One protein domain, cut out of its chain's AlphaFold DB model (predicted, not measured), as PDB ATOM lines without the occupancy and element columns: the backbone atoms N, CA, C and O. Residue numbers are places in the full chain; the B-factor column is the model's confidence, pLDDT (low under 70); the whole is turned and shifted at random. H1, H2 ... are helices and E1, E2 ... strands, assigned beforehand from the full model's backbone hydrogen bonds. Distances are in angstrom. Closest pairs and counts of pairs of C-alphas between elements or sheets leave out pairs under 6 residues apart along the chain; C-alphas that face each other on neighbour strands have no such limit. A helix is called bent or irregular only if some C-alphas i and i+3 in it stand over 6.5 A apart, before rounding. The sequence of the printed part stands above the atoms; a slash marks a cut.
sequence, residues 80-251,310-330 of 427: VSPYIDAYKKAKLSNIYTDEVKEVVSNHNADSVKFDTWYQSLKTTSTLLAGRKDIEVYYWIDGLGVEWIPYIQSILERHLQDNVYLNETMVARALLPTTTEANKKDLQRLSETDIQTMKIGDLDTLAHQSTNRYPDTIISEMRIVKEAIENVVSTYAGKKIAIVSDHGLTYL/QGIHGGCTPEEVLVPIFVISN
ATOM      1  N   VAL A  80     -31.143  56.202  29.316       90.38
ATOM      2  CA  VAL A  80     -30.771  55.130  28.379       90.38
ATOM      3  C   VAL A  80     -30.108  53.952  29.092       90.38
ATOM      4  O   VAL A  80     -30.459  52.810  28.821       90.38
ATOM      5  N   SER A  81     -29.206  54.202  30.045       87.38
ATOM      6  CA  SER A  81     -28.539  53.119  30.793       87.38
ATOM      7  C   SER A  81     -29.536  52.232  31.562       87.38
ATOM      8  O   SER A  81     -29.585  51.031  31.288       87.38
ATOM      9  N   PRO A  82     -30.396  52.776  32.456       92.31
ATOM     10  CA  PRO A  82     -31.381  51.951  33.154       92.31
ATOM     11  C   PRO A  82     -32.423  51.335  32.208       92.31
ATOM     12  O   PRO A  82     -32.931  50.252  32.494       92.31
ATOM     13  N   TYR A  83     -32.721  51.976  31.071       97.56
ATOM     14  CA  TYR A  83     -33.587  51.393  30.048       97.56
ATOM     15  C   TYR A  83     -32.991  50.135  29.418       97.56
ATOM     16  O   TYR A  83     -33.687  49.128  29.325       97.56
ATOM     17  N   ILE A  84     -31.722  50.161  29.008       97.25
ATOM     18  CA  ILE A  84     -31.074  49.000  28.386       97.25
ATOM     19  C   ILE A  84     -30.964  47.841  29.382       97.25
ATOM     20  O   ILE A  84     -31.206  46.691  29.016       97.25
ATOM     21  N   ASP A  85     -30.720  48.119  30.663       95.56
ATOM     22  CA  ASP A  85     -30.779  47.087  31.704       95.56
ATOM     23  C   ASP A  85     -32.189  46.491  31.861       95.56
ATOM     24  O   ASP A  85     -32.336  45.275  32.020       95.56
ATOM     25  N   ALA A  86     -33.237  47.318  31.779       97.88
ATOM     26  CA  ALA A  86     -34.622  46.846  31.769       97.88
ATOM     27  C   ALA A  86     -34.941  46.031  30.502       97.88
ATOM     28  O   ALA A  86     -35.548  44.965  30.603       97.88
ATOM     29  N   TYR A  87     -34.469  46.468  29.331       98.62
ATOM     30  CA  TYR A  87     -34.609  45.749  28.065       98.62
ATOM     31  C   TYR A  87     -33.959  44.365  28.130       98.62
ATOM     32  O   TYR A  87     -34.605  43.376  27.789       98.62
ATOM     33  N   LYS A  88     -32.725  44.252  28.644       98.19
ATOM     34  CA  LYS A  88     -32.050  42.953  28.807       98.19
ATOM     35  C   LYS A  88     -32.851  42.005  29.700       98.19
ATOM     36  O   LYS A  88     -33.012  40.839  29.348       98.19
ATOM     37  N   LYS A  89     -33.412  42.498  30.812       97.69
ATOM     38  CA  LYS A  89     -34.288  41.708  31.702       97.69
ATOM     39  C   LYS A  89     -35.588  41.287  31.008       97.69
ATOM     40  O   LYS A  89     -36.004  40.137  31.137       97.69
ATOM     41  N   ALA A  90     -36.212  42.184  30.248       98.38
ATOM     42  CA  ALA A  90     -37.417  41.900  29.469       98.38
ATOM     43  C   ALA A  90     -37.157  40.848  28.373       98.38
ATOM     44  O   ALA A  90     -37.904  39.877  28.250       98.38
ATOM     45  N   LYS A  91     -36.042  40.973  27.639       97.94
ATOM     46  CA  LYS A  91     -35.582  39.996  26.639       97.94
ATOM     47  C   LYS A  91     -35.309  38.633  27.280       97.94
ATOM     48  O   LYS A  91     -35.796  37.621  26.786       97.94
ATOM     49  N   LEU A  92     -34.591  38.608  28.406       97.50
ATOM     50  CA  LEU A  92     -34.244  37.374  29.116       97.50
ATOM     51  C   LEU A  92     -35.465  36.675  29.722       97.50
ATOM     52  O   LEU A  92     -35.511  35.456  29.745       97.50
ATOM     53  N   SER A  93     -36.448  37.429  30.215       97.38
ATOM     54  CA  SER A  93     -37.702  36.877  30.747       97.38
ATOM     55  C   SER A  93     -38.716  36.518  29.657       97.38
ATOM     56  O   SER A  93     -39.670  35.789  29.931       97.38
ATOM     57  N   ASN A  94     -38.498  36.999  28.427       97.75
ATOM     58  CA  ASN A  94     -39.441  36.945  27.312       97.75
ATOM     59  C   ASN A  94     -40.807  37.558  27.675       97.75
ATOM     60  O   ASN A  94     -41.865  37.009  27.355       97.75
ATOM     61  N   ILE A  95     -40.775  38.685  28.394       97.81
ATOM     62  CA  ILE A  95     -41.949  39.417  28.885       97.81
ATOM     63  C   ILE A  95     -41.800  40.894  28.527       97.81
ATOM     64  O   ILE A  95     -40.744  41.492  28.711       97.81
ATOM     65  N   TYR A  96     -42.887  41.508  28.060       98.00
ATOM     66  CA  TYR A  96     -42.952  42.955  27.896       98.00
ATOM     67  C   TYR A  96     -43.256  43.611  29.244       98.00
ATOM     68  O   TYR A  96     -44.413  43.637  29.668       98.00
ATOM     69  N   THR A  97     -42.218  44.061  29.947       98.06
ATOM     70  CA  THR A  97     -42.354  44.559  31.321       98.06
ATOM     71  C   THR A  97     -42.892  45.990  31.374       98.06
ATOM     72  O   THR A  97     -42.799  46.753  30.404       98.06
ATOM     73  N   ASP A  98     -43.458  46.366  32.523       97.94
ATOM     74  CA  ASP A  98     -44.004  47.708  32.727       97.94
ATOM     75  C   ASP A  98     -42.907  48.783  32.713       97.94
ATOM     76  O   ASP A  98     -43.143  49.869  32.188       97.94
ATOM     77  N   GLU A  99     -41.688  48.473  33.166       97.44
ATOM     78  CA  GLU A  99     -40.553  49.404  33.141       97.44
ATOM     79  C   GLU A  99     -40.165  49.779  31.705       97.44
ATOM     80  O   GLU A  99     -39.997  50.958  31.384       97.44
ATOM     81  N   VAL A 100     -40.073  48.789  30.806       98.44
ATOM     82  CA  VAL A 100     -39.799  49.044  29.381       98.44
ATOM     83  C   VAL A 100     -40.924  49.880  28.775       98.44
ATOM     84  O   VAL A 100     -40.675  50.851  28.055       98.44
ATOM     85  N   LYS A 101     -42.173  49.508  29.068       97.75
ATOM     86  CA  LYS A 101     -43.360  50.192  28.556       97.75
ATOM     87  C   LYS A 101     -43.413  51.652  29.003       97.75
ATOM     88  O   LYS A 101     -43.718  52.509  28.175       97.75
ATOM     89  N   GLU A 102     -43.115  51.933  30.268       98.25
ATOM     90  CA  GLU A 102     -43.114  53.282  30.831       98.25
ATOM     91  C   GLU A 102     -42.078  54.168  30.132       98.25
ATOM     92  O   GLU A 102     -42.435  55.223  29.599       98.25
ATOM     93  N   VAL A 103     -40.825  53.711  30.027       97.94
ATOM     94  CA  VAL A 103     -39.755  54.486  29.377       97.94
ATOM     95  C   VAL A 103     -40.092  54.781  27.914       97.94
ATOM     96  O   VAL A 103     -40.005  55.934  27.487       97.94
ATOM     97  N   VAL A 104     -40.544  53.779  27.153       98.19
ATOM     98  CA  VAL A 104     -40.925  53.968  25.741       98.19
ATOM     99  C   VAL A 104     -42.113  54.917  25.614       98.19
ATOM    100  O   VAL A 104     -42.119  55.769  24.730       98.19
ATOM    101  N   SER A 105     -43.099  54.830  26.511       96.62
ATOM    102  CA  SER A 105     -44.247  55.743  26.501       96.62
ATOM    103  C   SER A 105     -43.882  57.193  26.826       96.62
ATOM    104  O   SER A 105     -44.618  58.093  26.433       96.62
ATOM    105  N   ASN A 106     -42.746  57.427  27.490       97.25
ATOM    106  CA  ASN A 106     -42.250  58.758  27.830       97.25
ATOM    107  C   ASN A 106     -41.341  59.340  26.738       97.25
ATOM    108  O   ASN A 106     -41.492  60.505  26.358       97.25
ATOM    109  N   HIS A 107     -40.399  58.540  26.231       97.56
ATOM    110  CA  HIS A 107     -39.361  58.997  25.301       97.56
ATOM    111  C   HIS A 107     -39.726  58.817  23.828       97.56
ATOM    112  O   HIS A 107     -39.232  59.570  22.995       97.56
ATOM    113  N   ASN A 108     -40.650  57.908  23.517       97.88
ATOM    114  CA  ASN A 108     -41.183  57.682  22.173       97.88
ATOM    115  C   ASN A 108     -42.716  57.849  22.153       97.88
ATOM    116  O   ASN A 108     -43.421  57.159  21.416       97.88
ATOM    117  N   ALA A 109     -43.240  58.754  22.991       96.44
ATOM    118  CA  ALA A 109     -44.674  59.045  23.092       96.44
ATOM    119  C   ALA A 109     -45.272  59.542  21.765       96.44
ATOM    120  O   ALA A 109     -46.437  59.290  21.465       96.44
ATOM    121  N   ASP A 110     -44.464  60.290  21.016       96.81
ATOM    122  CA  ASP A 110     -44.750  60.880  19.717       96.81
ATOM    123  C   ASP A 110     -43.424  61.203  18.999       96.81
ATOM    124  O   ASP A 110     -42.330  60.978  19.534       96.81
ATOM    125  N   SER A 111     -43.520  61.735  17.779       96.44
ATOM    126  CA  SER A 111     -42.358  62.105  16.971       96.44
ATOM    127  C   SER A 111     -41.485  63.186  17.608       96.44
ATOM    128  O   SER A 111     -40.276  63.159  17.414       96.44
ATOM    129  N   VAL A 112     -42.054  64.114  18.384       96.62
ATOM    130  CA  VAL A 112     -41.311  65.221  19.005       96.62
ATOM    131  C   VAL A 112     -40.465  64.708  20.165       96.62
ATOM    132  O   VAL A 112     -39.284  65.045  20.278       96.62
ATOM    133  N   LYS A 113     -41.052  63.872  21.029       97.69
ATOM    134  CA  LYS A 113     -40.341  63.226  22.140       97.69
ATOM    135  C   LYS A 113     -39.199  62.357  21.633       97.69
ATOM    136  O   LYS A 113     -38.092  62.474  22.156       97.69
ATOM    137  N   PHE A 114     -39.465  61.570  20.591       98.31
ATOM    138  CA  PHE A 114     -38.448  60.745  19.953       98.31
ATOM    139  C   PHE A 114     -37.324  61.598  19.351       98.31
ATOM    140  O   PHE A 114     -36.156  61.412  19.694       98.31
ATOM    141  N   ASP A 115     -37.667  62.586  18.518       97.06
ATOM    142  CA  ASP A 115     -36.683  63.431  17.832       97.06
ATOM    143  C   ASP A 115     -35.793  64.198  18.826       97.06
ATOM    144  O   ASP A 115     -34.589  64.331  18.613       97.06
ATOM    145  N   THR A 116     -36.339  64.599  19.980       96.00
ATOM    146  CA  THR A 116     -35.586  65.298  21.036       96.00
ATOM    147  C   THR A 116     -34.350  64.519  21.495       96.00
ATOM    148  O   THR A 116     -33.265  65.096  21.603       96.00
ATOM    149  N   TRP A 117     -34.486  63.223  21.796       95.81
ATOM    150  CA  TRP A 117     -33.340  62.422  22.235       95.81
ATOM    151  C   TRP A 117     -32.541  61.889  21.047       95.81
ATOM    152  O   TRP A 117     -31.310  61.884  21.111       95.81
ATOM    153  N   TYR A 118     -33.210  61.534  19.947       97.94
ATOM    154  CA  TYR A 118     -32.570  61.075  18.718       97.94
ATOM    155  C   TYR A 118     -31.566  62.113  18.196       97.94
ATOM    156  O   TYR A 118     -30.383  61.818  18.052       97.94
ATOM    157  N   GLN A 119     -31.971  63.372  18.023       93.81
ATOM    158  CA  GLN A 119     -31.077  64.429  17.525       93.81
ATOM    159  C   GLN A 119     -30.023  64.874  18.543       93.81
ATOM    160  O   GLN A 119     -29.059  65.552  18.186       93.81
ATOM    161  N   SER A 120     -30.169  64.496  19.815       88.81
ATOM    162  CA  SER A 120     -29.148  64.772  20.829       88.81
ATOM    163  C   SER A 120     -27.906  63.880  20.684       88.81
ATOM    164  O   SER A 120     -26.852  64.216  21.233       88.81
ATOM    165  N   LEU A 121     -28.030  62.782  19.929       88.50
ATOM    166  CA  LEU A 121     -26.991  61.795  19.664       88.50
ATOM    167  C   LEU A 121     -26.453  61.934  18.235       88.50
ATOM    168  O   LEU A 121     -27.150  62.342  17.303       88.50
ATOM    169  N   LYS A 122     -25.182  61.574  18.063       89.94
ATOM    170  CA  LYS A 122     -24.472  61.619  16.781       89.94
ATOM    171  C   LYS A 122     -24.496  60.249  16.104       89.94
ATOM    172  O   LYS A 122     -24.535  59.226  16.783       89.94
ATOM    173  N   THR A 123     -24.444  60.233  14.774       96.12
ATOM    174  CA  THR A 123     -24.240  58.993  14.010       96.12
ATOM    175  C   THR A 123     -22.815  58.474  14.180       96.12
ATOM    176  O   THR A 123     -21.916  59.236  14.554       96.12
ATOM    177  N   THR A 124     -22.591  57.201  13.852       95.62
ATOM    178  CA  THR A 124     -21.257  56.582  13.862       95.62
ATOM    179  C   THR A 124     -20.280  57.358  12.981       95.62
ATOM    180  O   THR A 124     -19.201  57.730  13.446       95.62
ATOM    181  N   SER A 125     -20.681  57.700  11.748       92.69
ATOM    182  CA  SER A 125     -19.851  58.505  10.841       92.69
ATOM    183  C   SER A 125     -19.483  59.873  11.414       92.69
ATOM    184  O   SER A 125     -18.362  60.335  11.231       92.69
ATOM    185  N   THR A 126     -20.399  60.508  12.148       88.69
ATOM    186  CA  THR A 126     -20.175  61.828  12.751       88.69
ATOM    187  C   THR A 126     -19.254  61.749  13.967       88.69
ATOM    188  O   THR A 126     -18.436  62.645  14.164       88.69
ATOM    189  N   LEU A 127     -19.380  60.711  14.803       87.12
ATOM    190  CA  LEU A 127     -18.513  60.527  15.974       87.12
ATOM    191  C   LEU A 127     -17.073  60.210  15.589       87.12
ATOM    192  O   LEU A 127     -16.152  60.685  16.246       87.12
ATOM    193  N   LEU A 128     -16.888  59.432  14.525       89.94
ATOM    194  CA  LEU A 128     -15.569  59.023  14.049       89.94
ATOM    195  C   LEU A 128     -15.035  59.930  12.930       89.94
ATOM    196  O   LEU A 128     -13.955  59.689  12.392       89.94
ATOM    197  N   ALA A 129     -15.753  61.004  12.592       84.19
ATOM    198  CA  ALA A 129     -15.316  61.969  11.595       84.19
ATOM    199  C   ALA A 129     -13.940  62.543  11.968       84.19
ATOM    200  O   ALA A 129     -13.756  63.128  13.034       84.19
ATOM    201  N   GLY A 130     -12.964  62.391  11.071       77.88
ATOM    202  CA  GLY A 130     -11.606  62.902  11.270       77.88
ATOM    203  C   GLY A 130     -10.672  61.998  12.082       77.88
ATOM    204  O   GLY A 130      -9.507  62.364  12.249       77.88
ATOM    205  N   ARG A 131     -11.120  60.815  12.526       83.94
ATOM    206  CA  ARG A 131     -10.284  59.805  13.201       83.94
ATOM    207  C   ARG A 131      -9.342  59.088  12.228       83.94
ATOM    208  O   ARG A 131      -9.540  57.934  11.865       83.94
ATOM    209  N   LYS A 132      -8.298  59.801  11.798       85.25
ATOM    210  CA  LYS A 132      -7.236  59.277  10.912       85.25
ATOM    211  C   LYS A 132      -6.312  58.268  11.595       85.25
ATOM    212  O   LYS A 132      -5.505  57.635  10.928       85.25
ATOM    213  N   ASP A 133      -6.395  58.174  12.916       85.56
ATOM    214  CA  ASP A 133      -5.679  57.201  13.729       85.56
ATOM    215  C   ASP A 133      -6.294  55.798  13.651       85.56
ATOM    216  O   ASP A 133      -5.599  54.842  13.965       85.56
ATOM    217  N   ILE A 134      -7.565  55.659  13.252       92.56
ATOM    218  CA  ILE A 134      -8.209  54.354  13.056       92.56
ATOM    219  C   ILE A 134      -7.834  53.822  11.673       92.56
ATOM    220  O   ILE A 134      -8.135  54.437  10.650       92.56
ATOM    221  N   GLU A 135      -7.196  52.657  11.645       92.25
ATOM    222  CA  GLU A 135      -6.659  52.049  10.427       92.25
ATOM    223  C   GLU A 135      -7.625  51.055   9.781       92.25
ATOM    224  O   GLU A 135      -7.565  50.826   8.572       92.25
ATOM    225  N   VAL A 136      -8.485  50.417  10.582       93.50
ATOM    226  CA  VAL A 136      -9.436  49.401  10.115       93.50
ATOM    227  C   VAL A 136     -10.777  49.592  10.808       93.50
ATOM    228  O   VAL A 136     -10.843  49.812  12.016       93.50
ATOM    229  N   TYR A 137     -11.849  49.460  10.035       95.38
ATOM    230  CA  TYR A 137     -13.217  49.440  10.533       95.38
ATOM    231  C   TYR A 137     -13.796  48.058  10.287       95.38
ATOM    232  O   TYR A 137     -13.765  47.596   9.150       95.38
ATOM    233  N   TYR A 138     -14.347  47.437  11.321       97.25
ATOM    234  CA  TYR A 138     -15.197  46.258  11.208       97.25
ATOM    235  C   TYR A 138     -16.600  46.586  11.684       97.25
ATOM    236  O   TYR A 138     -16.778  47.463  12.529       97.25
ATOM    237  N   TRP A 139     -17.596  45.861  11.182       98.19
ATOM    238  CA  TRP A 139     -18.964  46.017  11.664       98.19
ATOM    239  C   TRP A 139     -19.679  44.687  11.874       98.19
ATOM    240  O   TRP A 139     -19.395  43.685  11.209       98.19
ATOM    241  N   ILE A 140     -20.598  44.693  12.836       98.62
ATOM    242  CA  ILE A 140     -21.488  43.576  13.151       98.62
ATOM    243  C   ILE A 140     -22.905  44.029  12.815       98.62
ATOM    244  O   ILE A 140     -23.340  45.069  13.299       98.62
ATOM    245  N   ASP A 141     -23.591  43.251  11.984       98.50
ATOM    246  CA  ASP A 141     -24.962  43.530  11.547       98.50
ATOM    247  C   ASP A 141     -25.955  43.187  12.665       98.50
ATOM    248  O   ASP A 141     -25.925  42.062  13.186       98.50
ATOM    249  N   GLY A 142     -26.785  44.154  13.062       98.38
ATOM    250  CA  GLY A 142     -27.803  43.990  14.107       98.38
ATOM    251  C   GLY A 142     -27.289  44.069  15.555       98.38
ATOM    252  O   GLY A 142     -27.932  43.538  16.461       98.38
ATOM    253  N   LEU A 143     -26.133  44.695  15.807       98.69
ATOM    254  CA  LEU A 143     -25.555  44.838  17.151       98.69
ATOM    255  C   LEU A 143     -26.014  46.131  17.857       98.69
ATOM    256  O   LEU A 143     -25.581  47.229  17.504       98.69
ATOM    257  N   GLY A 144     -26.822  46.011  18.914       98.44
ATOM    258  CA  GLY A 144     -27.200  47.140  19.774       98.44
ATOM    259  C   GLY A 144     -26.279  47.351  20.991       98.44
ATOM    260  O   GLY A 144     -25.351  46.581  21.265       98.44
ATOM    261  N   VAL A 145     -26.509  48.438  21.736       97.94
ATOM    262  CA  VAL A 145     -25.712  48.822  22.926       97.94
ATOM    263  C   VAL A 145     -25.828  47.866  24.120       97.94
ATOM    264  O   VAL A 145     -24.985  47.895  25.015       97.94
ATOM    265  N   GLU A 146     -26.834  46.995  24.151       97.56
ATOM    266  CA  GLU A 146     -27.013  45.950  25.163       97.56
ATOM    267  C   GLU A 146     -25.830  44.979  25.238       97.56
ATOM    268  O   GLU A 146     -25.574  44.411  26.301       97.56
ATOM    269  N   TRP A 147     -25.082  44.826  24.142       98.50
ATOM    270  CA  TRP A 147     -23.929  43.932  24.045       98.50
ATOM    271  C   TRP A 147     -22.633  44.509  24.616       98.50
ATOM    272  O   TRP A 147     -21.662  43.764  24.764       98.50
ATOM    273  N   ILE A 148     -22.599  45.803  24.956       96.94
ATOM    274  CA  ILE A 148     -21.389  46.480  25.451       96.94
ATOM    275  C   ILE A 148     -20.711  45.728  26.606       96.94
ATOM    276  O   ILE A 148     -19.527  45.425  26.457       96.94
ATOM    277  N   PRO A 149     -21.403  45.366  27.705       94.56
ATOM    278  CA  PRO A 149     -20.740  44.726  28.842       94.56
ATOM    279  C   PRO A 149     -20.111  43.375  28.471       94.56
ATOM    280  O   PRO A 149     -19.018  43.036  28.925       94.56
ATOM    281  N   TYR A 150     -20.770  42.614  27.592       98.38
ATOM    282  CA  TYR A 150     -20.269  41.319  27.143       98.38
ATOM    283  C   TYR A 150     -19.027  41.454  26.259       98.38
ATOM    284  O   TYR A 150     -18.039  40.754  26.472       98.38
ATOM    285  N   ILE A 151     -19.050  42.382  25.297       98.44
ATOM    286  CA  ILE A 151     -17.902  42.653  24.421       98.44
ATOM    287  C   ILE A 151     -16.715  43.181  25.234       98.44
ATOM    288  O   ILE A 151     -15.587  42.756  24.995       98.44
ATOM    289  N   GLN A 152     -16.960  44.047  26.222       94.50
ATOM    290  CA  GLN A 152     -15.923  44.523  27.141       94.50
ATOM    291  C   GLN A 152     -15.256  43.363  27.888       94.50
ATOM    292  O   GLN A 152     -14.036  43.247  27.827       94.50
ATOM    293  N   SER A 153     -16.038  42.448  28.474       95.69
ATOM    294  CA  SER A 153     -15.494  41.243  29.124       95.69
ATOM    295  C   SER A 153     -14.701  40.348  28.159       95.69
ATOM    296  O   SER A 153     -13.666  39.787  28.528       95.69
ATOM    297  N   ILE A 154     -15.146  40.197  26.902       97.69
ATOM    298  CA  ILE A 154     -14.376  39.456  25.889       97.69
ATOM    299  C   ILE A 154     -13.016  40.128  25.661       97.69
ATOM    300  O   ILE A 154     -11.994  39.455  25.744       97.69
ATOM    301  N   LEU A 155     -12.986  41.440  25.423       95.19
ATOM    302  CA  LEU A 155     -11.747  42.176  25.151       95.19
ATOM    303  C   LEU A 155     -10.804  42.227  26.364       95.19
ATOM    304  O   LEU A 155      -9.593  42.116  26.194       95.19
ATOM    305  N   GLU A 156     -11.331  42.329  27.587       91.81
ATOM    306  CA  GLU A 156     -10.538  42.265  28.826       91.81
ATOM    307  C   GLU A 156      -9.768  40.945  28.957       91.81
ATOM    308  O   GLU A 156      -8.637  40.923  29.448       91.81
ATOM    309  N   ARG A 157     -10.334  39.843  28.449       93.94
ATOM    310  CA  ARG A 157      -9.658  38.539  28.389       93.94
ATOM    311  C   ARG A 157      -8.529  38.476  27.364       93.94
ATOM    312  O   ARG A 157      -7.902  37.428  27.293       93.94
ATOM    313  N   HIS A 158      -8.263  39.538  26.605       94.12
ATOM    314  CA  HIS A 158      -7.178  39.630  25.621       94.12
ATOM    315  C   HIS A 158      -6.142  40.712  25.953       94.12
ATOM    316  O   HIS A 158      -5.277  41.023  25.131       94.12
ATOM    317  N   LEU A 159      -6.155  41.249  27.177       88.50
ATOM    318  CA  LEU A 159      -5.125  42.191  27.627       88.50
ATOM    319  C   LEU A 159      -3.716  41.581  27.555       88.50
ATOM    320  O   LEU A 159      -2.767  42.270  27.185       88.50
ATOM    321  N   GLN A 160      -3.571  40.283  27.846       88.06
ATOM    322  CA  GLN A 160      -2.292  39.570  27.717       88.06
ATOM    323  C   GLN A 160      -1.831  39.388  26.261       88.06
ATOM    324  O   GLN A 160      -0.650  39.137  26.027       88.06
ATOM    325  N   ASP A 161      -2.740  39.548  25.298       90.00
ATOM    326  CA  ASP A 161      -2.455  39.466  23.864       90.00
ATOM    327  C   ASP A 161      -2.103  40.853  23.281       90.00
ATOM    328  O   ASP A 161      -1.984  41.016  22.067       90.00
ATOM    329  N   ASN A 162      -1.903  41.859  24.147       89.00
ATOM    330  CA  ASN A 162      -1.741  43.273  23.801       89.00
ATOM    331  C   ASN A 162      -2.920  43.813  22.979       89.00
ATOM    332  O   ASN A 162      -2.714  44.559  22.025       89.00
ATOM    333  N   VAL A 163      -4.152  43.441  23.332       92.62
ATOM    334  CA  VAL A 163      -5.367  44.055  22.785       92.62
ATOM    335  C   VAL A 163      -6.040  44.855  23.886       92.62
ATOM    336  O   VAL A 163      -6.539  44.304  24.862       92.62
ATOM    337  N   TYR A 164      -6.057  46.174  23.725       90.75
ATOM    338  CA  TYR A 164      -6.599  47.106  24.706       90.75
ATOM    339  C   TYR A 164      -7.831  47.797  24.144       90.75
ATOM    340  O   TYR A 164      -7.778  48.395  23.070       90.75
ATOM    341  N   LEU A 165      -8.930  47.768  24.894       90.19
ATOM    342  CA  LEU A 165     -10.085  48.619  24.638       90.19
ATOM    343  C   LEU A 165      -9.777  50.048  25.104       90.19
ATOM    344  O   LEU A 165      -9.699  50.312  26.301       90.19
ATOM    345  N   ASN A 166      -9.604  50.977  24.166       87.19
ATOM    346  CA  ASN A 166      -9.253  52.367  24.470       87.19
ATOM    347  C   ASN A 166     -10.488  53.258  24.665       87.19
ATOM    348  O   ASN A 166     -10.476  54.194  25.479       87.19
ATOM    349  N   GLU A 167     -11.546  53.010  23.888       87.75
ATOM    350  CA  GLU A 167     -12.761  53.827  23.881       87.75
ATOM    351  C   GLU A 167     -14.004  52.955  23.658       87.75
ATOM    352  O   GLU A 167     -14.026  52.112  22.761       87.75
ATOM    353  N   THR A 168     -15.057  53.219  24.435       87.44
ATOM    354  CA  THR A 168     -16.423  52.748  24.178       87.44
ATOM    355  C   THR A 168     -17.307  53.972  23.992       87.44
ATOM    356  O   THR A 168     -17.348  54.841  24.865       87.44
ATOM    357  N   MET A 169     -18.017  54.053  22.871       91.31
ATOM    358  CA  MET A 169     -18.931  55.156  22.568       91.31
ATOM    359  C   MET A 169     -20.312  54.617  22.197       91.31
ATOM    360  O   MET A 169     -20.459  53.465  21.791       91.31
ATOM    361  N   VAL A 170     -21.321  55.479  22.313       89.44
ATOM    362  CA  VAL A 170     -22.690  55.201  21.869       89.44
ATOM    363  C   VAL A 170     -23.051  56.180  20.763       89.44
ATOM    364  O   VAL A 170     -22.946  57.396  20.945       89.44
ATOM    365  N   ALA A 171     -23.486  55.642  19.630       95.56
ATOM    366  CA  ALA A 171     -23.999  56.403  18.502       95.56
ATOM    367  C   ALA A 171     -25.485  56.102  18.282       95.56
ATOM    368  O   ALA A 171     -26.066  55.221  18.920       95.56
ATOM    369  N   ARG A 172     -26.096  56.831  17.347       97.75
ATOM    370  CA  ARG A 172     -27.405  56.482  16.793       97.75
ATOM    371  C   ARG A 172     -27.304  55.975  15.358       97.75
ATOM    372  O   ARG A 172     -26.546  56.527  14.558       97.75
ATOM    373  N   ALA A 173     -28.151  55.017  15.022       98.56
ATOM    374  CA  ALA A 173     -28.455  54.628  13.657       98.56
ATOM    375  C   ALA A 173     -29.287  55.712  12.934       98.56
ATOM    376  O   ALA A 173     -29.996  56.534  13.533       98.56
ATOM    377  N   LEU A 174     -29.196  55.723  11.610       98.25
ATOM    378  CA  LEU A 174     -30.115  56.408  10.710       98.25
ATOM    379  C   LEU A 174     -31.470  55.695  10.682       98.25
ATOM    380  O   LEU A 174     -31.553  54.489  10.912       98.25
ATOM    381  N   LEU A 175     -32.518  56.461  10.374       98.12
ATOM    382  CA  LEU A 175     -33.851  55.927  10.117       98.12
ATOM    383  C   LEU A 175     -34.091  55.728   8.608       98.12
ATOM    384  O   LEU A 175     -33.681  56.584   7.818       98.12
ATOM    385  N   PRO A 176     -34.786  54.649   8.201       98.25
ATOM    386  CA  PRO A 176     -35.196  53.528   9.052       98.25
ATOM    387  C   PRO A 176     -33.964  52.752   9.552       98.25
ATOM    388  O   PRO A 176     -32.921  52.784   8.901       98.25
ATOM    389  N   THR A 177     -34.066  52.077  10.701       98.44
ATOM    390  CA  THR A 177     -32.967  51.277  11.286       98.44
ATOM    391  C   THR A 177     -32.765  49.974  10.512       98.44
ATOM    392  O   THR A 177     -32.971  48.880  11.020       98.44
ATOM    393  N   THR A 178     -32.428  50.086   9.229       97.94
ATOM    394  CA  THR A 178     -32.166  48.965   8.323       97.94
ATOM    395  C   THR A 178     -30.719  48.982   7.862       97.94
ATOM    396  O   THR A 178     -30.103  50.054   7.763       97.94
ATOM    397  N   THR A 179     -30.196  47.806   7.520       97.50
ATOM    398  CA  THR A 179     -28.854  47.636   6.957       97.50
ATOM    399  C   THR A 179     -28.648  48.527   5.730       97.50
ATOM    400  O   THR A 179     -27.659  49.249   5.636       97.50
ATOM    401  N   GLU A 180     -29.622  48.588   4.816       96.25
ATOM    402  CA  GLU A 180     -29.530  49.394   3.587       96.25
ATOM    403  C   GLU A 180     -29.403  50.906   3.840       96.25
ATOM    404  O   GLU A 180     -28.734  51.623   3.082       96.25
ATOM    405  N   ALA A 181     -30.045  51.418   4.893       96.25
ATOM    406  CA  ALA A 181     -29.928  52.821   5.277       96.25
ATOM    407  C   ALA A 181     -28.577  53.100   5.952       96.25
ATOM    408  O   ALA A 181     -27.897  54.071   5.609       96.25
ATOM    409  N   ASN A 182     -28.171  52.230   6.875       98.12
ATOM    410  CA  ASN A 182     -27.044  52.469   7.773       98.12
ATOM    411  C   ASN A 182     -25.688  52.085   7.183       98.12
ATOM    412  O   ASN A 182     -24.703  52.791   7.406       98.12
ATOM    413  N   LYS A 183     -25.630  51.071   6.318       96.44
ATOM    414  CA  LYS A 183     -24.411  50.702   5.585       96.44
ATOM    415  C   LYS A 183     -23.842  51.875   4.784       96.44
ATOM    416  O   LYS A 183     -22.629  52.022   4.686       96.44
ATOM    417  N   LYS A 184     -24.701  52.754   4.252       94.56
ATOM    418  CA  LYS A 184     -24.274  53.979   3.552       94.56
ATOM    419  C   LYS A 184     -23.575  54.972   4.476       94.56
ATOM    420  O   LYS A 184     -22.689  55.688   4.018       94.56
ATOM    421  N   ASP A 185     -23.976  55.035   5.744       94.75
ATOM    422  CA  ASP A 185     -23.306  55.864   6.745       94.75
ATOM    423  C   ASP A 185     -21.958  55.258   7.138       94.75
ATOM    424  O   ASP A 185     -20.951  55.963   7.130       94.75
ATOM    425  N   LEU A 186     -21.919  53.942   7.375       96.31
ATOM    426  CA  LEU A 186     -20.683  53.223   7.694       96.31
ATOM    427  C   LEU A 186     -19.666  53.276   6.547       96.31
ATOM    428  O   LEU A 186     -18.475  53.443   6.790       96.31
ATOM    429  N   GLN A 187     -20.122  53.228   5.292       95.75
ATOM    430  CA  GLN A 187     -19.255  53.359   4.119       95.75
ATOM    431  C   GLN A 187     -18.483  54.688   4.092       95.75
ATOM    432  O   GLN A 187     -17.427  54.761   3.478       95.75
ATOM    433  N   ARG A 188     -18.955  55.740   4.775       93.44
ATOM    434  CA  ARG A 188     -18.234  57.025   4.863       93.44
ATOM    435  C   ARG A 188     -16.967  56.947   5.719       93.44
ATOM    436  O   ARG A 188     -16.148  57.855   5.644       93.44
ATOM    437  N   LEU A 189     -16.827  55.904   6.540       91.56
ATOM    438  CA  LEU A 189     -15.675  55.691   7.422       91.56
ATOM    439  C   LEU A 189     -14.475  55.080   6.692       91.56
ATOM    440  O   LEU A 189     -13.345  55.230   7.146       91.56
ATOM    441  N   SER A 190     -14.716  54.379   5.583       88.19
ATOM    442  CA  SER A 190     -13.707  53.588   4.884       88.19
ATOM    443  C   SER A 190     -13.717  53.885   3.389       88.19
ATOM    444  O   SER A 190     -14.769  53.954   2.758       88.19
ATOM    445  N   GLU A 191     -12.532  54.008   2.796       87.88
ATOM    446  CA  GLU A 191     -12.379  54.076   1.335       87.88
ATOM    447  C   GLU A 191     -12.615  52.710   0.668       87.88
ATOM    448  O   GLU A 191     -12.911  52.632  -0.523       87.88
ATOM    449  N   THR A 192     -12.495  51.625   1.438       89.81
ATOM    450  CA  THR A 192     -12.799  50.262   0.986       89.81
ATOM    451  C   THR A 192     -14.281  49.967   1.185       89.81
ATOM    452  O   THR A 192     -14.892  50.480   2.122       89.81
ATOM    453  N   ASP A 193     -14.859  49.112   0.337       94.00
ATOM    454  CA  ASP A 193     -16.237  48.642   0.509       94.00
ATOM    455  C   ASP A 193     -16.427  48.030   1.903       94.00
ATOM    456  O   ASP A 193     -15.858  46.982   2.231       94.00
ATOM    457  N   ILE A 194     -17.249  48.689   2.719       93.81
ATOM    458  CA  ILE A 194     -17.503  48.311   4.105       93.81
ATOM    459  C   ILE A 194     -18.165  46.935   4.199       93.81
ATOM    460  O   ILE A 194     -18.017  46.256   5.212       93.81
ATOM    461  N   GLN A 195     -18.826  46.452   3.136       94.31
ATOM    462  CA  GLN A 195     -19.383  45.098   3.103       94.31
ATOM    463  C   GLN A 195     -18.316  44.028   3.335       94.31
ATOM    464  O   GLN A 195     -18.592  43.015   3.975       94.31
ATOM    465  N   THR A 196     -17.101  44.259   2.835       94.31
ATOM    466  CA  THR A 196     -15.977  43.326   2.990       94.31
ATOM    467  C   THR A 196     -15.449  43.265   4.424       94.31
ATOM    468  O   THR A 196     -14.681  42.367   4.753       94.31
ATOM    469  N   MET A 197     -15.901  44.185   5.282       95.00
ATOM    470  CA  MET A 197     -15.507  44.308   6.683       95.00
ATOM    471  C   MET A 197     -16.603  43.860   7.666       95.00
ATOM    472  O   MET A 197     -16.500  44.123   8.866       95.00
ATOM    473  N   LYS A 198     -17.666  43.202   7.182       97.19
ATOM    474  CA  LYS A 198     -18.680  42.583   8.048       97.19
ATOM    475  C   LYS A 198     -18.081  41.350   8.734       97.19
ATOM    476  O   LYS A 198     -17.567  40.466   8.052       97.19
ATOM    477  N   ILE A 199     -18.169  41.275  10.062       96.38
ATOM    478  CA  ILE A 199     -17.558  40.201  10.881       96.38
ATOM    479  C   ILE A 199     -18.564  39.408  11.729       96.38
ATOM    480  O   ILE A 199     -18.193  38.416  12.350       96.38
ATOM    481  N   GLY A 200     -19.831  39.825  11.757       96.00
ATOM    482  CA  GLY A 200     -20.903  39.163  12.499       96.00
ATOM    483  C   GLY A 200     -22.277  39.522  11.937       96.00
ATOM    484  O   GLY A 200     -22.424  40.537  11.253       96.00
ATOM    485  N   ASP A 201     -23.260  38.658  12.187       97.06
ATOM    486  CA  ASP A 201     -24.582  38.721  11.556       97.06
ATOM    487  C   ASP A 201     -25.690  38.281  12.525       97.06
ATOM    488  O   ASP A 201     -26.142  37.132  12.506       97.06
ATOM    489  N   LEU A 202     -26.070  39.184  13.435       97.81
ATOM    490  CA  LEU A 202     -27.181  38.950  14.359       97.81
ATOM    491  C   LEU A 202     -28.522  39.061  13.641       97.81
ATOM    492  O   LEU A 202     -29.430  38.295  13.957       97.81
ATOM    493  N   ASP A 203     -28.633  39.955  12.657       96.06
ATOM    494  CA  ASP A 203     -29.867  40.168  11.903       96.06
ATOM    495  C   ASP A 203     -30.326  38.898  11.171       96.06
ATOM    496  O   ASP A 203     -31.449  38.420  11.364       96.06
ATOM    497  N   THR A 204     -29.420  38.243  10.435       95.31
ATOM    498  CA  THR A 204     -29.743  36.979   9.755       95.31
ATOM    499  C   THR A 204     -30.182  35.905  10.737       95.31
ATOM    500  O   THR A 204     -31.086  35.134  10.414       95.31
ATOM    501  N   LEU A 205     -29.564  35.822  11.925       94.38
ATOM    502  CA  LEU A 205     -30.043  34.915  12.965       94.38
ATOM    503  C   LEU A 205     -31.461  35.319  13.373       94.38
ATOM    504  O   LEU A 205     -32.341  34.469  13.346       94.38
ATOM    505  N   ALA A 206     -31.699  36.584  13.715       92.12
ATOM    506  CA  ALA A 206     -32.943  37.088  14.291       92.12
ATOM    507  C   ALA A 206     -34.197  36.810  13.441       92.12
ATOM    508  O   ALA A 206     -35.245  36.480  14.011       92.12
ATOM    509  N   HIS A 207     -34.073  36.830  12.109       88.94
ATOM    510  CA  HIS A 207     -35.168  36.534  11.168       88.94
ATOM    511  C   HIS A 207     -35.430  35.034  10.941       88.94
ATOM    512  O   HIS A 207     -36.428  34.666  10.310       88.94
ATOM    513  N   GLN A 208     -34.583  34.128  11.445       90.31
ATOM    514  CA  GLN A 208     -34.775  32.687  11.244       90.31
ATOM    515  C   GLN A 208     -36.036  32.181  11.945       90.31
ATOM    516  O   GLN A 208     -36.228  32.338  13.148       90.31
ATOM    517  N   SER A 209     -36.885  31.470  11.203       84.19
ATOM    518  CA  SER A 209     -38.101  30.842  11.743       84.19
ATOM    519  C   SER A 209     -37.824  29.667  12.691       84.19
ATOM    520  O   SER A 209     -38.723  29.211  13.404       84.19
ATOM    521  N   THR A 210     -36.589  29.161  12.687       86.19
ATOM    522  CA  THR A 210     -36.105  28.095  13.569       86.19
ATOM    523  C   THR A 210     -35.647  28.603  14.927       86.19
ATOM    524  O   THR A 210     -35.448  27.781  15.819       86.19
ATOM    525  N   ASN A 211     -35.510  29.919  15.105       84.94
ATOM    526  CA  ASN A 211     -35.183  30.495  16.400       84.94
ATOM    527  C   ASN A 211     -36.256  30.172  17.426       84.94
ATOM    528  O   ASN A 211     -37.459  30.235  17.151       84.94
ATOM    529  N   ARG A 212     -35.803  29.833  18.629       91.69
ATOM    530  CA  ARG A 212     -36.663  29.550  19.769       91.69
ATOM    531  C   ARG A 212     -36.041  30.158  21.002       91.69
ATOM    532  O   ARG A 212     -34.905  29.848  21.352       91.69
ATOM    533  N   TYR A 213     -36.808  30.988  21.697       94.31
ATOM    534  CA  TYR A 213     -36.449  31.349  23.056       94.31
ATOM    535  C   TYR A 213     -36.430  30.076  23.936       94.31
ATOM    536  O   TYR A 213     -37.375  29.283  23.851       94.31
ATOM    537  N   PRO A 214     -35.422  29.878  24.810       95.06
ATOM    538  CA  PRO A 214     -34.301  30.781  25.103       95.06
ATOM    539  C   PRO A 214     -33.007  30.536  24.297       95.06
ATOM    540  O   PRO A 214     -32.081  31.336  24.425       95.06
ATOM    541  N   ASP A 215     -32.925  29.490  23.465       94.31
ATOM    542  CA  ASP A 215     -31.723  29.145  22.677       94.31
ATOM    543  C   ASP A 215     -31.230  30.293  21.780       94.31
ATOM    544  O   ASP A 215     -30.022  30.483  21.635       94.31
ATOM    545  N   THR A 216     -32.139  31.130  21.265       94.75
ATOM    546  CA  THR A 216     -31.773  32.318  20.476       94.75
ATOM    547  C   THR A 216     -30.732  33.188  21.188       94.75
ATOM    548  O   THR A 216     -29.754  33.580  20.564       94.75
ATOM    549  N   ILE A 217     -30.870  33.415  22.499       97.12
ATOM    550  CA  ILE A 217     -29.943  34.259  23.274       97.12
ATOM    551  C   ILE A 217     -28.548  33.619  23.344       97.12
ATOM    552  O   ILE A 217     -27.534  34.307  23.234       97.12
ATOM    553  N   ILE A 218     -28.484  32.289  23.472       96.81
ATOM    554  CA  ILE A 218     -27.226  31.527  23.459       96.81
ATOM    555  C   ILE A 218     -26.560  31.649  22.084       96.81
ATOM    556  O   ILE A 218     -25.349  31.862  21.983       96.81
ATOM    557  N   SER A 219     -27.356  31.522  21.021       96.38
ATOM    558  CA  SER A 219     -26.891  31.630  19.641       96.38
ATOM    559  C   SER A 219     -26.382  33.036  19.310       96.38
ATOM    560  O   SER A 219     -25.313  33.156  18.713       96.38
ATOM    561  N   GLU A 220     -27.066  34.090  19.759       97.69
ATOM    562  CA  GLU A 220     -26.606  35.477  19.617       97.69
ATOM    563  C   GLU A 220     -25.279  35.715  20.361       97.69
ATOM    564  O   GLU A 220     -24.325  36.222  19.770       97.69
ATOM    565  N   MET A 221     -25.165  35.279  21.626       98.19
ATOM    566  CA  MET A 221     -23.915  35.385  22.403       98.19
ATOM    567  C   MET A 221     -22.742  34.701  21.705       98.19
ATOM    568  O   MET A 221     -21.609  35.188  21.764       98.19
ATOM    569  N   ARG A 222     -23.003  33.568  21.049       97.50
ATOM    570  CA  ARG A 222     -21.995  32.848  20.275       97.50
ATOM    571  C   ARG A 222     -21.554  33.651  19.052       97.50
ATOM    572  O   ARG A 222     -20.353  33.772  18.850       97.50
ATOM    573  N   ILE A 223     -22.485  34.234  18.290       98.19
ATOM    574  CA  ILE A 223     -22.162  35.073  17.121       98.19
ATOM    575  C   ILE A 223     -21.324  36.285  17.534       98.19
ATOM    576  O   ILE A 223     -20.299  36.550  16.910       98.19
ATOM    577  N   VAL A 224     -21.716  36.992  18.600       98.69
ATOM    578  CA  VAL A 224     -20.957  38.155  19.092       98.69
ATOM    579  C   VAL A 224     -19.553  37.741  19.520       98.69
ATOM    580  O   VAL A 224     -18.580  38.365  19.106       98.69
ATOM    581  N   LYS A 225     -19.424  36.659  20.295       98.50
ATOM    582  CA  LYS A 225     -18.118  36.155  20.734       98.50
ATOM    583  C   LYS A 225     -17.236  35.761  19.557       98.50
ATOM    584  O   LYS A 225     -16.107  36.222  19.483       98.50
ATOM    585  N   GLU A 226     -17.757  34.963  18.627       98.31
ATOM    586  CA  GLU A 226     -17.034  34.549  17.420       98.31
ATOM    587  C   GLU A 226     -16.586  35.769  16.596       98.31
ATOM    588  O   GLU A 226     -15.443  35.809  16.154       98.31
ATOM    589  N   ALA A 227     -17.429  36.798  16.449       98.19
ATOM    590  CA  ALA A 227     -17.070  38.024  15.736       98.19
ATOM    591  C   ALA A 227     -15.898  38.769  16.399       98.19
ATOM    592  O   ALA A 227     -14.941  39.136  15.717       98.19
ATOM    593  N   ILE A 228     -15.940  38.964  17.723       98.06
ATOM    594  CA  ILE A 228     -14.865  39.653  18.453       98.06
ATOM    595  C   ILE A 228     -13.570  38.827  18.445       98.06
ATOM    596  O   ILE A 228     -12.507  39.365  18.149       98.06
ATOM    597  N   GLU A 229     -13.648  37.518  18.682       97.38
ATOM    598  CA  GLU A 229     -12.488  36.609  18.659       97.38
ATOM    599  C   GLU A 229     -11.858  36.527  17.252       97.38
ATOM    600  O   GLU A 229     -10.638  36.428  17.107       97.38
ATOM    601  N   ASN A 230     -12.655  36.645  16.183       95.69
ATOM    602  CA  ASN A 230     -12.142  36.744  14.812       95.69
ATOM    603  C   ASN A 230     -11.349  38.043  14.583       95.69
ATOM    604  O   ASN A 230     -10.292  38.018  13.948       95.69
ATOM    605  N   VAL A 231     -11.811  39.176  15.125       94.75
ATOM    606  CA  VAL A 231     -11.048  40.438  15.073       94.75
ATOM    607  C   VAL A 231      -9.747  40.309  15.852       94.75
ATOM    608  O   VAL A 231      -8.697  40.690  15.343       94.75
ATOM    609  N   VAL A 232      -9.800  39.743  17.059       93.88
ATOM    610  CA  VAL A 232      -8.620  39.570  17.916       93.88
ATOM    611  C   VAL A 232      -7.607  38.605  17.293       93.88
ATOM    612  O   VAL A 232      -6.419  38.897  17.255       93.88
ATOM    613  N   SER A 233      -8.044  37.477  16.734       90.38
ATOM    614  CA  SER A 233      -7.136  36.492  16.124       90.38
ATOM    615  C   SER A 233      -6.464  36.981  14.836       90.38
ATOM    616  O   SER A 233      -5.379  36.515  14.491       90.38
ATOM    617  N   THR A 234      -7.082  37.932  14.133       87.44
ATOM    618  CA  THR A 234      -6.506  38.594  12.948       87.44
ATOM    619  C   THR A 234      -5.830  39.926  13.284       87.44
ATOM    620  O   THR A 234      -5.330  40.622  12.395       87.44
ATOM    621  N   TYR A 235      -5.782  40.274  14.571       84.81
ATOM    622  CA  TYR A 235      -5.254  41.530  15.061       84.81
ATOM    623  C   TYR A 235      -3.747  41.630  14.825       84.81
ATOM    624  O   TYR A 235      -2.948  40.867  15.360       84.81
ATOM    625  N   ALA A 236      -3.343  42.616  14.027       83.12
ATOM    626  CA  ALA A 236      -1.947  42.832  13.647       83.12
ATOM    627  C   ALA A 236      -1.343  44.087  14.302       83.12
ATOM    628  O   ALA A 236      -0.483  44.741  13.716       83.12
ATOM    629  N   GLY A 237      -1.839  44.471  15.483       84.50
ATOM    630  CA  GLY A 237      -1.380  45.660  16.206       84.50
ATOM    631  C   GLY A 237      -1.925  46.996  15.686       84.50
ATOM    632  O   GLY A 237      -1.513  48.047  16.167       84.50
ATOM    633  N   LYS A 238      -2.843  46.965  14.714       90.06
ATOM    634  CA  LYS A 238      -3.478  48.159  14.138       90.06
ATOM    635  C   LYS A 238      -4.469  48.795  15.102       90.06
ATOM    636  O   LYS A 238      -5.058  48.098  15.922       90.06
ATOM    637  N   LYS A 239      -4.756  50.087  14.977       92.62
ATOM    638  CA  LYS A 239      -5.912  50.672  15.675       92.62
ATOM    639  C   LYS A 239      -7.198  50.391  14.900       92.62
ATOM    640  O   LYS A 239      -7.292  50.700  13.713       92.62
ATOM    641  N   ILE A 240      -8.182  49.792  15.564       95.25
ATOM    642  CA  ILE A 240      -9.392  49.261  14.927       95.25
ATOM    643  C   ILE A 240     -10.627  49.847  15.597       95.25
ATOM    644  O   ILE A 240     -10.668  49.958  16.822       95.25
ATOM    645  N   ALA A 241     -11.643  50.175  14.801       96.75
ATOM    646  CA  ALA A 241     -12.987  50.428  15.300       96.75
ATOM    647  C   ALA A 241     -13.930  49.277  14.935       96.75
ATOM    648  O   ALA A 241     -14.017  48.883  13.774       96.75
ATOM    649  N   ILE A 242     -14.656  48.769  15.928       98.31
ATOM    650  CA  ILE A 242     -15.776  47.844  15.746       98.31
ATOM    651  C   ILE A 242     -17.056  48.654  15.926       98.31
ATOM    652  O   ILE A 242     -17.266  49.260  16.978       98.31
ATOM    653  N   VAL A 243     -17.883  48.695  14.885       98.38
ATOM    654  CA  VAL A 243     -19.114  49.494  14.827       98.38
ATOM    655  C   VAL A 243     -20.323  48.618  14.503       98.38
ATOM    656  O   VAL A 243     -20.198  47.416  14.268       98.38
ATOM    657  N   SER A 244     -21.504  49.223  14.480       98.38
ATOM    658  CA  SER A 244     -22.748  48.562  14.101       98.38
ATOM    659  C   SER A 244     -23.607  49.484  13.244       98.38
ATOM    660  O   SER A 244     -23.453  50.711  13.282       98.38
ATOM    661  N   ASP A 245     -24.469  48.883  12.435       98.31
ATOM    662  CA  ASP A 245     -25.415  49.560  11.561       98.31
ATOM    663  C   ASP A 245     -26.734  49.877  12.284       98.31
ATOM    664  O   ASP A 245     -27.203  51.014  12.227       98.31
ATOM    665  N   HIS A 246     -27.297  48.910  13.006       98.62
ATOM    666  CA  HIS A 246     -28.465  49.049  13.875       98.62
ATOM    667  C   HIS A 246     -28.460  47.972  14.968       98.62
ATOM    668  O   HIS A 246     -27.660  47.043  14.938       98.62
ATOM    669  N   GLY A 247     -29.359  48.085  15.944       98.56
ATOM    670  CA  GLY A 247     -29.660  46.989  16.867       98.56
ATOM    671  C   GLY A 247     -30.931  46.230  16.483       98.56
ATOM    672  O   GLY A 247     -31.492  46.420  15.400       98.56
ATOM    673  N   LEU A 248     -31.393  45.366  17.385       98.31
ATOM    674  CA  LEU A 248     -32.563  44.506  17.199       98.31
ATOM    675  C   LEU A 248     -33.496  44.608  18.404       98.31
ATOM    676  O   LEU A 248     -33.052  44.566  19.554       98.31
ATOM    677  N   THR A 249     -34.804  44.625  18.147       97.94
ATOM    678  CA  THR A 249     -35.816  44.474  19.193       97.94
ATOM    679  C   THR A 249     -36.450  43.090  19.172       97.94
ATOM    680  O   THR A 249     -36.990  42.632  18.165       97.94
ATOM    681  N   TYR A 250     -36.425  42.426  20.326       97.62
ATOM    682  CA  TYR A 250     -37.134  41.163  20.568       97.62
ATOM    683  C   TYR A 250     -38.477  41.361  21.272       97.62
ATOM    684  O   TYR A 250     -39.209  40.397  21.493       97.62
ATOM    685  N   LEU A 251     -38.822  42.590  21.655       98.25
ATOM    686  CA  LEU A 251     -40.026  42.854  22.442       98.25
ATOM    687  C   LEU A 251     -41.255  43.119  21.568       98.25
ATOM    688  O   LEU A 251     -42.384  42.956  22.032       98.25
ATOM    689  N   GLN A 310     -38.773  35.886  17.025       94.19
ATOM    690  CA  GLN A 310     -37.981  36.696  16.099       94.19
ATOM    691  C   GLN A 310     -37.567  38.031  16.720       94.19
ATOM    692  O   GLN A 310     -38.367  38.710  17.374       94.19
ATOM    693  N   GLY A 311     -36.306  38.389  16.489       95.56
ATOM    694  CA  GLY A 311     -35.811  39.752  16.641       95.56
ATOM    695  C   GLY A 311     -35.955  40.466  15.304       95.56
ATOM    696  O   GLY A 311     -35.862  39.841  14.253       95.56
ATOM    697  N   ILE A 312     -36.251  41.755  15.343       96.81
ATOM    698  CA  ILE A 312     -36.588  42.545  14.159       96.81
ATOM    699  C   ILE A 312     -36.071  43.975  14.339       96.81
ATOM    700  O   ILE A 312     -35.686  44.369  15.441       96.81
ATOM    701  N   HIS A 313     -36.068  44.754  13.264       98.06
ATOM    702  CA  HIS A 313     -35.534  46.115  13.226       98.06
ATOM    703  C   HIS A 313     -36.299  46.967  12.197       98.06
ATOM    704  O   HIS A 313     -37.249  46.490  11.573       98.06
ATOM    705  N   GLY A 314     -35.892  48.222  11.996       98.00
ATOM    706  CA  GLY A 314     -36.499  49.173  11.058       98.00
ATOM    707  C   GLY A 314     -37.296  50.289  11.741       98.00
ATOM    708  O   GLY A 314     -37.664  51.262  11.082       98.00
ATOM    709  N   GLY A 315     -37.553  50.166  13.047       98.19
ATOM    710  CA  GLY A 315     -38.297  51.121  13.859       98.19
ATOM    711  C   GLY A 315     -37.402  52.077  14.647       98.19
ATOM    712  O   GLY A 315     -36.237  52.308  14.319       98.19
ATOM    713  N   CYS A 316     -37.985  52.666  15.688       98.62
ATOM    714  CA  CYS A 316     -37.390  53.740  16.475       98.62
ATOM    715  C   CYS A 316     -37.152  53.366  17.949       98.62
ATOM    716  O   CYS A 316     -36.903  54.272  18.754       98.62
ATOM    717  N   THR A 317     -37.288  52.095  18.360       98.69
ATOM    718  CA  THR A 317     -37.051  51.763  19.776       98.69
ATOM    719  C   THR A 317     -35.574  51.973  20.130       98.69
ATOM    720  O   THR A 317     -34.710  51.886  19.251       98.69
ATOM    721  N   PRO A 318     -35.244  52.331  21.384       98.44
ATOM    722  CA  PRO A 318     -33.874  52.702  21.719       98.44
ATOM    723  C   PRO A 318     -32.862  51.579  21.448       98.44
ATOM    724  O   PRO A 318     -31.761  51.873  21.008       98.44
ATOM    725  N   GLU A 319     -33.228  50.312  21.625       98.50
ATOM    726  CA  GLU A 319     -32.404  49.149  21.276       98.50
ATOM    727  C   GLU A 319     -32.238  48.925  19.763       98.50
ATOM    728  O   GLU A 319     -31.241  48.345  19.361       98.50
ATOM    729  N   GLU A 320     -33.162  49.396  18.912       98.69
ATOM    730  CA  GLU A 320     -32.971  49.402  17.450       98.69
ATOM    731  C   GLU A 320     -32.007  50.532  17.038       98.69
ATOM    732  O   GLU A 320     -31.196  50.381  16.124       98.69
ATOM    733  N   VAL A 321     -32.111  51.689  17.703       98.75
ATOM    734  CA  VAL A 321     -31.447  52.942  17.307       98.75
ATOM    735  C   VAL A 321     -30.045  53.094  17.890       98.75
ATOM    736  O   VAL A 321     -29.171  53.651  17.229       98.75
ATOM    737  N   LEU A 322     -29.828  52.697  19.140       98.56
ATOM    738  CA  LEU A 322     -28.574  52.925  19.850       98.56
ATOM    739  C   LEU A 322     -27.580  51.824  19.504       98.56
ATOM    740  O   LEU A 322     -27.796  50.654  19.823       98.56
ATOM    741  N   VAL A 323     -26.455  52.220  18.913       98.62
ATOM    742  CA  VAL A 323     -25.416  51.299  18.444       98.62
ATOM    743  C   VAL A 323     -24.077  51.571  19.135       98.62
ATOM    744  O   VAL A 323     -23.741  52.736  19.393       98.62
ATOM    745  N   PRO A 324     -23.300  50.526  19.468       97.94
ATOM    746  CA  PRO A 324     -22.019  50.682  20.132       97.94
ATOM    747  C   PRO A 324     -20.890  50.961  19.133       97.94
ATOM    748  O   PRO A 324     -20.925  50.548  17.973       97.94
ATOM    749  N   ILE A 325     -19.849  51.631  19.624       98.00
ATOM    750  CA  ILE A 325     -18.551  51.759  18.957       98.00
ATOM    751  C   ILE A 325     -17.480  51.346  19.957       98.00
ATOM    752  O   ILE A 325     -17.427  51.892  21.062       98.00
ATOM    753  N   PHE A 326     -16.598  50.440  19.548       96.88
ATOM    754  CA  PHE A 326     -15.416  50.053  20.312       96.88
ATOM    755  C   PHE A 326     -14.171  50.441  19.531       96.88
ATOM    756  O   PHE A 326     -14.049  50.070  18.366       96.88
ATOM    757  N   VAL A 327     -13.243  51.157  20.161       95.50
ATOM    758  CA  VAL A 327     -11.918  51.424  19.592       95.50
ATOM    759  C   VAL A 327     -10.895  50.613  20.366       95.50
ATOM    760  O   VAL A 327     -10.730  50.816  21.571       95.50
ATOM    761  N   ILE A 328     -10.213  49.709  19.665       94.62
ATOM    762  CA  ILE A 328      -9.175  48.846  20.226       94.62
ATOM    763  C   ILE A 328      -7.818  49.142  19.588       94.62
ATOM    764  O   ILE A 328      -7.732  49.526  18.417       94.62
ATOM    765  N   SER A 329      -6.745  48.945  20.346       93.56
ATOM    766  CA  SER A 329      -5.378  49.063  19.842       93.56
ATOM    767  C   SER A 329      -4.392  48.192  20.629       93.56
ATOM    768  O   SER A 329      -4.770  47.493  21.567       93.56
ATOM    769  N   ASN A 330      -3.111  48.275  20.264       88.25
ATOM    770  CA  ASN A 330      -2.022  47.534  20.883       88.25
ATOM    771  C   ASN A 330      -1.351  48.265  22.044       88.25
ATOM    772  O   ASN A 330      -0.335  47.804  22.561       88.25
TER     773      ASN A 330
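What this domain is: This is residues 80 to 251 and 310 to 330 of the 427 residues of an uncharacterized protein of Prevotella sp. CAG:1092 (UniProt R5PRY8). A twisted sheet of five strands lies between helices, with H5 and the long H9 over one face and H6 with the short H4 over the other. Beyond the end of the sheet where E5 begins stands the helical hairpin H1 and H2, H1 packing on residues 145 to 146 of H5, and H3 turns off from H2 at a corner. Printed are 193 residues with ten named helices and five named strands, in the order H1 H2 H3 H4 E1 H5 E2 H6 H7 E3 H8 H9 E4 H10 E5; the class is mixed, helices and strands. The sheet's order is E2 E5 E4 E1 E3, mixed, with E5 antiparallel to its neighbours. The whole is compact, with a radius of gyration of the C-alphas of 16.3 A and spans of 46 by 35 by 28 A.

How they stand to each other: The inner strand E5, residues 322 to 329, is antiparallel to the edge strand E2, residues 164 to 172, at 158 degrees, with N 169 and O 325 within hydrogen-bond range at 2.9 A. E5 is also antiparallel to E4, residues 240 to 244, at 168 degrees, with N 242 and O 326 at 2.8 A. E4 and E1, residues 136 to 141, are parallel at 23 degrees, with N 241 and O 136 at 2.9 A. E1 and the edge strand E3, residues 198 to 201, are parallel at 16 degrees, with N 199 and O 139 at 2.9 A. H5, residues 145 to 156, runs along the strands over E5 at a height over the sheet of 9.0 A, and is irregular, C-alphas 146 and 149 being 7.4 A apart. H6, residues 179 to 189, is on the opposite face, over E4 at a height of 9.0 A. H4, residues 124 to 127, on the same face as H6, touches it, closest at the C-alphas of Ser 125 and Asp 185, 6.0 A. H9, residues 215 to 233, and H5 on one face of the sheet E2 E5 E4 E1 E3 and H6 on the other make three layers, helices on both faces of a sheet; residues 224 to 229 of H9 touch residues 151 to 155 of H5, the same way at a steep tilt of 47 degrees, the closest C-alphas being those of Ile 154 and Lys 225, 7.2 A apart. H7, residues 194 to 197, stands at the sheet's level; H8, residues 202 to 206, and H10, residues 318 to 321, only graze the sheet. Two split strand-helix-strand units, with other strands between their two strands in the sheet, have right-handed crossovers: E1, H5, E2 and E3, H8, H9, E4. H1, residues 80 to 93, touches H5 about perpendicular at 90 degrees, closest at the C-alphas of Ile 84 and Glu 146, 6.0 A. H1 and H2, residues 98 to 107, form a hairpin, opposite ways at 37 degrees, only just steep. H3, residues 111 to 118, touches H2 only at the corner. Every O i to N i+4 pair is within range in H1, H2, H8 and H9; 3 of 4 are in H3, 6 of 8 in H5, and 3 of 7 in H6, beside 5 of 8 O i to N i+3 pairs; H4, H7 and H10 are too short.

Where its parts are: From first to last C-alpha H9 measures 26.5 A, E2 24.2 A, E5 23.5 A and H1 19.7 A. H1 begins at C-alpha 80, (-30.771, 55.130, 28.379), and E5 ends at C-alpha 329, (-5.378, 49.063, 19.842).

The domain as a whole: The two C-alphas farthest apart, of Asp 110 and Gln 160, are 48.2 A apart. Residues 252 to 309 are not printed, and C-alphas 251 and 310 are 9.1 A apart across the cut, in the link from E4 to H10. Of the links printed whole, none is long. The mean pLDDT of the printed part is 94.8, and no printed residue is under 70.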